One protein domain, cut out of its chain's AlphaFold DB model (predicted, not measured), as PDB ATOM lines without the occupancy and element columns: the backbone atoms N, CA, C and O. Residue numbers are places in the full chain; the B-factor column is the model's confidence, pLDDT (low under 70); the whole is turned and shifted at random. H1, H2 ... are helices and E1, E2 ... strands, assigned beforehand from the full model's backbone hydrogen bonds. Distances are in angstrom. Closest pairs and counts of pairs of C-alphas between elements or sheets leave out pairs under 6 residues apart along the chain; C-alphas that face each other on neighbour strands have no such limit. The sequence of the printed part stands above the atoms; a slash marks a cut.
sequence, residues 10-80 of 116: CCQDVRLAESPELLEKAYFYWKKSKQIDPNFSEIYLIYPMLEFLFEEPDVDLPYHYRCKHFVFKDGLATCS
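AT A GLANCE: This is residues 10 to 80 of the 116 residues of the protein "Flagellin N-methylase" of Spirochaetes bacterium ADurb.Bin218 (UniProt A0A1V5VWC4). A small three-stranded sheet, E1, E3 and E2, makes the middle of a flat, spread-out domain. Helix H1 and a long loop reach away on one side, and a little two-stranded hairpin, E4 and E5, lies at the far end on the other. H1 meets the sheet only with its residues 20 to 23, and residues 32 to 39 stick out. The printed part has 71 residues, with one named helix and five named strands in the order E1, H1, E2, E3, E4, E5; both sheets are antiparallel, and the class is mixed, helices and strands, with under half of the residues in named elements. The whole is only just loose, close to compact, with a radius of gyration of the C-alphas of 13.7 A, and spans 43 by 32 by 17 A.

HOW THE PARTS SIT: E1, residues 14 to 16, is an edge strand of the sheet. Its antiparallel neighbour is E3, residues 63 to 67, with N 14 and O 65 within hydrogen-bond range at 2.7 A. H1, residues 20 to 32, is on this sheet but only grazes it, with its residues 20 to 23. Every O i to N i+4 pair of H1 is within hydrogen-bond range. E2, residues 50 to 55, is the other edge strand; the closest C-alphas of H1 and E2 are those of Pro 20 and Phe 52, 6.7 A apart. E2 and E3 form a hairpin, with N 51 and O 66 at 2.8 A and N 53 and O 64 at 2.9 A. E1, H1 and E2 make a split strand-helix-strand unit, two strands running the same way with E3 between them in the sheet, and its crossover is right-handed. E3 runs on into E4, residues 70 to 73, at 48 degrees, and the two meet only through their link. E4 forms an antiparallel hairpin with E5, residues 76 to 79, where N 71 and O 78 are 2.9 A apart. H1 is apart from both E4 and E5.

IN THESE COORDINATES: E1 begins at C-alpha 14, (-32.829, -23.281, 123.286). H1 is 18.5 A long, from C-alpha 20 at (-43.431, -27.928, 119.682) to C-alpha 32. E2, the longest strand by residues, measures 13.9 A, and E3 12.9 A. E4 is 9.8 A long, and E5, 10.1 A, ends at C-alpha 79, (-22.913, -32.493, 124.997).

THE WHOLE: The two C-alphas farthest apart are those of Gln 35 and Gly 75, at 42.6 A. The link from H1 to E2, residues 33 to 49, is long. The printed part has no cut. The mean pLDDT of the printed part is 85.4, and residues 34 to 45 are under 70.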
ATOM      1  N   CYS A  10     -27.216 -21.689 125.752       87.69
ATOM      2  CA  CYS A  10     -27.812 -22.033 124.457       87.69
ATOM      3  C   CYS A  10     -28.274 -23.498 124.322       87.69
ATOM      4  O   CYS A  10     -28.855 -23.853 123.306       87.69
ATOM      5  N   CYS A  11     -27.962 -24.377 125.282       90.69
ATOM      6  CA  CYS A  11     -28.441 -25.762 125.314       90.69
ATOM      7  C   CYS A  11     -29.440 -26.021 126.451       90.69
ATOM      8  O   CYS A  11     -30.244 -26.946 126.346       90.69
ATOM      9  N   GLN A  12     -29.361 -25.266 127.547       93.00
ATOM     10  CA  GLN A  12     -30.331 -25.323 128.646       93.00
ATOM     11  C   GLN A  12     -31.616 -24.576 128.304       93.00
ATOM     12  O   GLN A  12     -32.686 -24.999 128.727       93.00
ATOM     13  N   ASP A  13     -31.463 -23.507 127.533       93.06
ATOM     14  CA  ASP A  13     -32.501 -22.625 127.047       93.06
ATOM     15  C   ASP A  13     -32.276 -22.459 125.534       93.06
ATOM     16  O   ASP A  13     -31.540 -21.608 125.058       93.06
ATOM     17  N   VAL A  14     -32.789 -23.392 124.745       90.94
ATOM     18  CA  VAL A  14     -32.829 -23.281 123.286       90.94
ATOM     19  C   VAL A  14     -34.088 -22.487 122.957       90.94
ATOM     20  O   VAL A  14     -35.187 -22.990 123.179       90.94
ATOM     21  N   ARG A  15     -33.936 -21.266 122.443       89.50
ATOM     22  CA  ARG A  15     -35.062 -20.414 122.040       89.50
ATOM     23  C   ARG A  15     -35.314 -20.536 120.546       89.50
ATOM     24  O   ARG A  15     -34.367 -20.416 119.770       89.50
ATOM     25  N   LEU A  16     -36.563 -20.771 120.156       88.56
ATOM     26  CA  LEU A  16     -36.983 -20.932 118.763       88.56
ATOM     27  C   LEU A  16     -38.249 -20.121 118.471       88.56
ATOM     28  O   LEU A  16     -39.033 -19.821 119.371       88.56
ATOM     29  N   ALA A  17     -38.453 -19.810 117.190       89.88
ATOM     30  CA  ALA A  17     -39.692 -19.213 116.696       89.88
ATOM     31  C   ALA A  17     -40.799 -20.264 116.501       89.88
ATOM     32  O   ALA A  17     -41.987 -19.950 116.496       89.88
ATOM     33  N   GLU A  18     -40.417 -21.528 116.325       90.62
ATOM     34  CA  GLU A  18     -41.314 -22.633 116.018       90.62
ATOM     35  C   GLU A  18     -41.847 -23.323 117.276       90.62
ATOM     36  O   GLU A  18     -41.074 -23.702 118.151       90.62
ATOM     37  N   SER A  19     -43.159 -23.580 117.305       92.88
ATOM     38  CA  SER A  19     -43.820 -24.297 118.401       92.88
ATOM     39  C   SER A  19     -43.473 -25.796 118.434       92.88
ATOM     40  O   SER A  19     -43.082 -26.375 117.407       92.88
ATOM     41  N   PRO A  20     -43.679 -26.490 119.576       93.12
ATOM     42  CA  PRO A  20     -43.431 -27.928 119.682       93.12
ATOM     43  C   PRO A  20     -44.211 -28.746 118.648       93.12
ATOM     44  O   PRO A  20     -43.668 -29.688 118.072       93.12
ATOM     45  N   GLU A  21     -45.460 -28.368 118.368       93.12
ATOM     46  CA  GLU A  21     -46.332 -29.050 117.408       93.12
ATOM     47  C   GLU A  21     -45.850 -28.851 115.969       93.12
ATOM     48  O   GLU A  21     -45.966 -29.759 115.140       93.12
ATOM     49  N   LEU A  22     -45.334 -27.659 115.644       90.69
ATOM     50  CA  LEU A  22     -44.781 -27.372 114.324       90.69
ATOM     51  C   LEU A  22     -43.504 -28.183 114.090       90.69
ATOM     52  O   LEU A  22     -43.381 -28.845 113.054       90.69
ATOM     53  N   LEU A  23     -42.601 -28.196 115.076       89.25
ATOM     54  CA  LEU A  23     -41.373 -28.991 115.044       89.25
ATOM     55  C   LEU A  23     -41.670 -30.493 114.931       89.25
ATOM     56  O   LEU A  23     -41.057 -31.182 114.114       89.25
ATOM     57  N   GLU A  24     -42.646 -30.998 115.690       90.38
ATOM     58  CA  GLU A  24     -43.074 -32.398 115.641       90.38
ATOM     59  C   GLU A  24     -43.585 -32.784 114.247       90.38
ATOM     60  O   GLU A  24     -43.140 -33.774 113.653       90.38
ATOM     61  N   LYS A  25     -44.505 -31.986 113.690       88.38
ATOM     62  CA  LYS A  25     -45.061 -32.217 112.348       88.38
ATOM     63  C   LYS A  25     -43.969 -32.206 111.286       88.38
ATOM     64  O   LYS A  25     -43.941 -33.108 110.444       88.38
ATOM     65  N   ALA A  26     -43.069 -31.227 111.337       84.19
ATOM     66  CA  ALA A  26     -41.957 -31.112 110.402       84.19
ATOM     67  C   ALA A  26     -41.008 -32.316 110.500       84.19
ATOM     68  O   ALA A  26     -40.660 -32.904 109.476       84.19
ATOM     69  N   TYR A  27     -40.672 -32.758 111.716       86.25
ATOM     70  CA  TYR A  27     -39.844 -33.942 111.945       86.25
ATOM     71  C   TYR A  27     -40.481 -35.223 111.388       86.25
ATOM     72  O   TYR A  27     -39.821 -36.016 110.710       86.25
ATOM     73  N   PHE A  28     -41.774 -35.452 111.628       86.25
ATOM     74  CA  PHE A  28     -42.446 -36.645 111.108       86.25
ATOM     75  C   PHE A  28     -42.665 -36.603 109.600       86.25
ATOM     76  O   PHE A  28     -42.640 -37.658 108.958       86.25
ATOM     77  N   TYR A  29     -42.879 -35.418 109.034       84.06
ATOM     78  CA  TYR A  29     -42.896 -35.231 107.589       84.06
ATOM     79  C   TYR A  29     -41.527 -35.571 106.993       84.06
ATOM     80  O   TYR A  29     -41.443 -36.406 106.091       84.06
ATOM     81  N   TRP A  30     -40.455 -35.022 107.572       78.50
ATOM     82  CA  TRP A  30     -39.079 -35.334 107.204       78.50
ATOM     83  C   TRP A  30     -38.811 -36.843 107.261       78.50
ATOM     84  O   TRP A  30     -38.441 -37.456 106.272       78.50
ATOM     85  N   LYS A  31     -39.132 -37.513 108.366       80.06
ATOM     86  CA  LYS A  31     -38.897 -38.959 108.506       80.06
ATOM     87  C   LYS A  31     -39.574 -39.812 107.415       80.06
ATOM     88  O   LYS A  31     -39.131 -40.929 107.145       80.06
ATOM     89  N   LYS A  32     -40.666 -39.326 106.813       83.12
ATOM     90  CA  LYS A  32     -41.429 -40.026 105.764       83.12
ATOM     91  C   LYS A  32     -40.958 -39.696 104.345       83.12
ATOM     92  O   LYS A  32     -41.200 -40.490 103.433       83.12
ATOM     93  N   SER A  33     -40.305 -38.558 104.144       74.38
ATOM     94  CA  SER A  33     -39.891 -38.085 102.825       74.38
ATOM     95  C   SER A  33     -38.576 -38.752 102.400       74.38
ATOM     96  O   SER A  33     -37.544 -38.621 103.046       74.38
ATOM     97  N   LYS A  34     -38.603 -39.517 101.299       63.44
ATOM     98  CA  LYS A  34     -37.441 -40.289 100.799       63.44
ATOM     99  C   LYS A  34     -36.436 -39.472  99.970       63.44
ATOM    100  O   LYS A  34     -35.421 -40.015  99.551       63.44
ATOM    101  N   GLN A  35     -36.736 -38.206  99.695       61.94
ATOM    102  CA  GLN A  35     -35.925 -37.302  98.877       61.94
ATOM    103  C   GLN A  35     -35.840 -35.953  99.580       61.94
ATOM    104  O   GLN A  35     -36.571 -35.029  99.233       61.94
ATOM    105  N   ILE A  36     -35.033 -35.854 100.629       58.47
ATOM    106  CA  ILE A  36     -34.934 -34.592 101.357       58.47
ATOM    107  C   ILE A  36     -33.672 -33.882 100.934       58.47
ATOM    108  O   ILE A  36     -32.571 -34.422 101.015       58.47
ATOM    109  N   ASP A  37     -33.919 -32.675 100.444       57.25
ATOM    110  CA  ASP A  37     -32.959 -31.646 100.116       57.25
ATOM    111  C   ASP A  37     -31.928 -31.488 101.252       57.25
ATOM    112  O   ASP A  37     -32.326 -31.340 102.410       57.25
ATOM    113  N   PRO A  38     -30.616 -31.490 100.956       53.78
ATOM    114  CA  PRO A  38     -29.572 -31.123 101.914       53.78
ATOM    115  C   PRO A  38     -29.800 -29.768 102.608       53.78
ATOM    116  O   PRO A  38     -29.239 -29.540 103.674       53.78
ATOM    117  N   ASN A  39     -30.619 -28.890 102.020       51.91
ATOM    118  CA  ASN A  39     -30.998 -27.584 102.561       51.91
ATOM    119  C   ASN A  39     -32.268 -27.613 103.428       51.91
ATOM    120  O   ASN A  39     -32.734 -26.563 103.873       51.91
ATOM    121  N   PHE A  40     -32.873 -28.781 103.657       60.34
ATOM    122  CA  PHE A  40     -33.976 -28.899 104.604       60.34
ATOM    123  C   PHE A  40     -33.464 -28.502 105.987       60.34
ATOM    124  O   PHE A  40     -32.578 -29.169 106.520       60.34
ATOM    125  N   SER A  41     -33.995 -27.402 106.531       60.09
ATOM    126  CA  SER A  41     -33.501 -26.784 107.763       60.09
ATOM    127  C   SER A  41     -33.277 -27.846 108.841       60.09
ATOM    128  O   SER A  41     -34.223 -28.482 109.318       60.09
ATOM    129  N   GLU A  42     -32.009 -28.062 109.210       65.19
ATOM    130  CA  GLU A  42     -31.601 -29.076 110.191       65.19
ATOM    131  C   GLU A  42     -32.275 -28.865 111.557       65.19
ATOM    132  O   GLU A  42     -32.265 -29.758 112.402       65.19
ATOM    133  N   ILE A  43     -32.931 -27.716 111.754       63.78
ATOM    134  CA  ILE A  43     -33.728 -27.380 112.931       63.78
ATOM    135  C   ILE A  43     -34.868 -28.366 113.165       63.78
ATOM    136  O   ILE A  43     -35.295 -28.565 114.290       63.78
ATOM    137  N   TYR A  44     -35.337 -29.076 112.143       65.31
ATOM    138  CA  TYR A  44     -36.347 -30.116 112.340       65.31
ATOM    139  C   TYR A  44     -35.739 -31.458 112.777       65.31
ATOM    140  O   TYR A  44     -36.446 -32.308 113.320       65.31
ATOM    141  N   LEU A  45     -34.421 -31.650 112.611       69.19
ATOM    142  CA  LEU A  45     -33.689 -32.808 113.142       69.19
ATOM    143  C   LEU A  45     -33.474 -32.713 114.653       69.19
ATOM    144  O   LEU A  45     -33.259 -33.741 115.299       69.19
ATOM    145  N   ILE A  46     -33.527 -31.506 115.227       78.75
ATOM    146  CA  ILE A  46     -33.311 -31.321 116.666       78.75
ATOM    147  C   ILE A  46     -34.573 -31.561 117.481       78.75
ATOM    148  O   ILE A  46     -34.442 -31.787 118.676       78.75
ATOM    149  N   TYR A  47     -35.769 -31.584 116.881       87.56
ATOM    150  CA  TYR A  47     -37.014 -31.894 117.595       87.56
ATOM    151  C   TYR A  47     -36.884 -33.088 118.568       87.56
ATOM    152  O   TYR A  47     -37.138 -32.912 119.761       87.56
ATOM    153  N   PRO A  48     -36.413 -34.287 118.153       89.56
ATOM    154  CA  PRO A  48     -36.231 -35.404 119.083       89.56
ATOM    155  C   PRO A  48     -35.216 -35.116 120.202       89.56
ATOM    156  O   PRO A  48     -35.310 -35.711 121.279       89.56
ATOM    157  N   MET A  49     -34.272 -34.200 119.971       91.31
ATOM    158  CA  MET A  49     -33.247 -33.756 120.919       91.31
ATOM    159  C   MET A  49     -33.740 -32.679 121.891       91.31
ATOM    160  O   MET A  49     -33.037 -32.399 122.860       91.31
ATOM    161  N   LEU A  50     -34.914 -32.088 121.660       93.69
ATOM    162  CA  LEU A  50     -35.477 -31.025 122.485       93.69
ATOM    163  C   LEU A  50     -36.572 -31.539 123.420       93.69
ATOM    164  O   LEU A  50     -37.336 -32.457 123.110       93.69
ATOM    165  N   GLU A  51     -36.626 -30.935 124.596       96.12
ATOM    166  CA  GLU A  51     -37.692 -31.034 125.581       96.12
ATOM    167  C   GLU A  51     -38.298 -29.642 125.735       96.12
ATOM    168  O   GLU A  51     -37.580 -28.696 126.044       96.12
ATOM    169  N   PHE A  52     -39.591 -29.494 125.462       96.44
ATOM    170  CA  PHE A  52     -40.267 -28.209 125.623       96.44
ATOM    171  C   PHE A  52     -40.331 -27.816 127.099       96.44
ATOM    172  O   PHE A  52     -40.620 -28.662 127.946       96.44
ATOM    173  N   LEU A  53     -40.066 -26.542 127.391       96.88
ATOM    174  CA  LEU A  53     -40.143 -25.987 128.738       96.88
ATOM    175  C   LEU A  53     -41.398 -25.127 128.899       96.88
ATOM    176  O   LEU A  53     -42.265 -25.459 129.706       96.88
ATOM    177  N   PHE A  54     -41.483 -24.028 128.152       97.38
ATOM    178  CA  PHE A  54     -42.590 -23.075 128.200       97.38
ATOM    179  C   PHE A  54     -42.586 -22.166 126.962       97.38
ATOM    180  O   PHE A  54     -41.643 -22.164 126.169       97.38
ATOM    181  N   GLU A  55     -43.665 -21.404 126.810       97.38
ATOM    182  CA  GLU A  55     -43.821 -20.356 125.805       97.38
ATOM    183  C   GLU A  55     -43.871 -18.993 126.506       97.38
ATOM    184  O   GLU A  55     -44.580 -18.832 127.502       97.38
ATOM    185  N   GLU A  56     -43.122 -18.028 125.984       95.81
ATOM    186  CA  GLU A  56     -43.131 -16.621 126.376       95.81
ATOM    187  C   GLU A  56     -43.561 -15.786 125.155       95.81
ATOM    188  O   GLU A  56     -42.729 -15.446 124.321       95.81
ATOM    189  N   PRO A  57     -44.861 -15.484 124.982       92.81
ATOM    190  CA  PRO A  57     -45.388 -14.946 123.720       92.81
ATOM    191  C   PRO A  57     -44.862 -13.563 123.310       92.81
ATOM    192  O   PRO A  57     -44.985 -13.187 122.147       92.81
ATOM    193  N   ASP A  58     -44.319 -12.798 124.257       92.69
ATOM    194  CA  ASP A  58     -43.951 -11.391 124.072       92.69
ATOM    195  C   ASP A  58     -42.481 -11.192 123.642       92.69
ATOM    196  O   ASP A  58     -41.975 -10.068 123.678       92.69
ATOM    197  N   VAL A  59     -41.781 -12.261 123.239       86.38
ATOM    198  CA  VAL A  59     -40.387 -12.209 122.760       86.38
ATOM    199  C   VAL A  59     -40.241 -12.796 121.351       86.38
ATOM    200  O   VAL A  59     -41.033 -13.637 120.937       86.38
ATOM    201  N   ASP A  60     -39.198 -12.388 120.616       85.62
ATOM    202  CA  ASP A  60     -38.983 -12.782 119.208       85.62
ATOM    203  C   ASP A  60     -38.812 -14.297 118.997       85.62
ATOM    204  O   ASP A  60     -39.196 -14.840 117.961       85.62
ATOM    205  N   LEU A  61     -38.235 -14.991 119.983       89.31
ATOM    206  CA  LEU A  61     -38.064 -16.447 120.008       89.31
ATOM    207  C   LEU A  61     -38.850 -17.023 121.199       89.31
ATOM    208  O   LEU A  61     -38.245 -17.320 122.232       89.31
ATOM    209  N   PRO A  62     -40.189 -17.127 121.086       93.56
ATOM    210  CA  PRO A  62     -41.088 -17.338 122.218       93.56
ATOM    211  C   PRO A  62     -41.067 -18.761 122.772       93.56
ATOM    212  O   PRO A  62     -41.523 -18.985 123.889       93.56
ATOM    213  N   TYR A  63     -40.576 -19.748 122.022       94.62
ATOM    214  CA  TYR A  63     -40.606 -21.139 122.463       94.62
ATOM    215  C   TYR A  63     -39.275 -21.545 123.079       94.62
ATOM    216  O   TYR A  63     -38.241 -21.583 122.407       94.62
ATOM    217  N   HIS A  64     -39.322 -21.898 124.361       94.88
ATOM    218  CA  HIS A  64     -38.160 -22.298 125.137       94.88
ATOM    219  C   HIS A  64     -38.091 -23.817 125.258       94.88
ATOM    220  O   HIS A  64     -39.048 -24.493 125.649       94.88
ATOM    221  N   TYR A  65     -36.916 -24.361 124.968       95.31
ATOM    222  CA  TYR A  65     -36.638 -25.786 125.032       95.31
ATOM    223  C   TYR A  65     -35.357 -26.063 125.803       95.31
ATOM    224  O   TYR A  65     -34.445 -25.251 125.865       95.31
ATOM    225  N   ARG A  66     -35.230 -27.285 126.301       95.12
ATOM    226  CA  ARG A  66     -33.983 -27.838 126.806       95.12
ATOM    227  C   ARG A  66     -33.464 -28.901 125.854       95.12
ATOM    228  O   ARG A  66     -34.198 -29.791 125.430       95.12
ATOM    229  N   CYS A  67     -32.170 -28.880 125.563       94.44
ATOM    230  CA  CYS A  67     -31.520 -29.985 124.873       94.44
ATOM    231  C   CYS A  67     -31.375 -31.192 125.814       94.44
ATOM    232  O   CYS A  67     -30.700 -31.117 126.841       94.44
ATOM    233  N   LYS A  68     -31.914 -32.349 125.424       95.12
ATOM    234  CA  LYS A  68     -31.796 -33.625 126.159       95.12
ATOM    235  C   LYS A  68     -30.360 -34.145 126.243       95.12
ATOM    236  O   LYS A  68     -30.042 -34.967 127.098       95.12
ATOM    237  N   HIS A  69     -29.484 -33.688 125.348       93.81
ATOM    238  CA  HIS A  69     -28.070 -34.061 125.331       93.81
ATOM    239  C   HIS A  69     -27.181 -33.112 126.138       93.81
ATOM    240  O   HIS A  69     -25.978 -33.369 126.252       93.81
ATOM    241  N   PHE A  70     -27.741 -32.030 126.686       93.69
ATOM    242  CA  PHE A  70     -27.022 -31.159 127.603       93.69
ATOM    243  C   PHE A  70     -26.687 -31.917 128.886       93.69
ATOM    244  O   PHE A  70     -27.558 -32.476 129.554       93.69
ATOM    245  N   VAL A  71     -25.409 -31.899 129.246       91.94
ATOM    246  CA  VAL A  71     -24.901 -32.467 130.489       91.94
ATOM    247  C   VAL A  71     -23.981 -31.444 131.138       91.94
ATOM    248  O   VAL A  71     -23.192 -30.784 130.464       91.94
ATOM    249  N   PHE A  72     -24.061 -31.339 132.458       91.06
ATOM    250  CA  PHE A  72     -23.102 -30.584 133.248       91.06
ATOM    251  C   PHE A  72     -22.152 -31.571 133.920       91.06
ATOM    252  O   PHE A  72     -22.596 -32.450 134.661       91.06
ATOM    253  N   LYS A  73     -20.855 -31.478 133.618       89.12
ATOM    254  CA  LYS A  73     -19.841 -32.393 134.148       89.12
ATOM    255  C   LYS A  73     -18.607 -31.604 134.560       89.12
ATOM    256  O   LYS A  73     -18.119 -30.792 133.783       89.12
ATOM    257  N   ASP A  74     -18.121 -31.853 135.774       88.94
ATOM    258  CA  ASP A  74     -16.899 -31.245 136.321       88.94
ATOM    259  C   ASP A  74     -16.889 -29.704 136.227       88.94
ATOM    260  O   ASP A  74     -15.873 -29.087 135.924       88.94
ATOM    261  N   GLY A  75     -18.048 -29.070 136.450       86.38
ATOM    262  CA  GLY A  75     -18.188 -27.610 136.388       86.38
ATOM    263  C   GLY A  75     -18.326 -27.028 134.976       86.38
ATOM    264  O   GLY A  75     -18.392 -25.809 134.838       86.38
ATOM    265  N   LEU A  76     -18.379 -27.864 133.934       88.25
ATOM    266  CA  LEU A  76     -18.432 -27.434 132.537       88.25
ATOM    267  C   LEU A  76     -19.663 -27.984 131.813       88.25
ATOM    268  O   LEU A  76     -20.019 -29.162 131.939       88.25
ATOM    269  N   ALA A  77     -20.274 -27.149 130.970       91.19
ATOM    270  CA  ALA A  77     -21.284 -27.617 130.032       91.19
ATOM    271  C   ALA A  77     -20.654 -28.511 128.953       91.19
ATOM    272  O   ALA A  77     -19.589 -28.233 128.379       91.19
ATOM    273  N   THR A  78     -21.342 -29.606 128.656       91.31
ATOM    274  CA  THR A  78     -20.936 -30.597 127.665       91.31
ATOM    275  C   THR A  78     -22.154 -31.199 126.961       91.31
ATOM    276  O   THR A  78     -23.288 -31.108 127.429       91.31
ATOM    277  N   CYS A  79     -21.915 -31.796 125.795       91.25
ATOM    278  CA  CYS A  79     -22.913 -32.493 124.997       91.25
ATOM    279  C   CYS A  79     -22.622 -33.997 125.030       91.25
ATOM    280  O   CYS A  79     -21.532 -34.424 124.644       91.25
ATOM    281  N   SER A  80     -23.592 -34.811 125.452       93.00
ATOM    282  CA  SER A  80     -23.437 -36.274 125.524       93.00
ATOM    283  C   SER A  80     -23.233 -36.940 124.160       93.00
ATOM    284  O   SER A  80     -22.692 -38.041 124.092       93.00
TER     285      SER A  80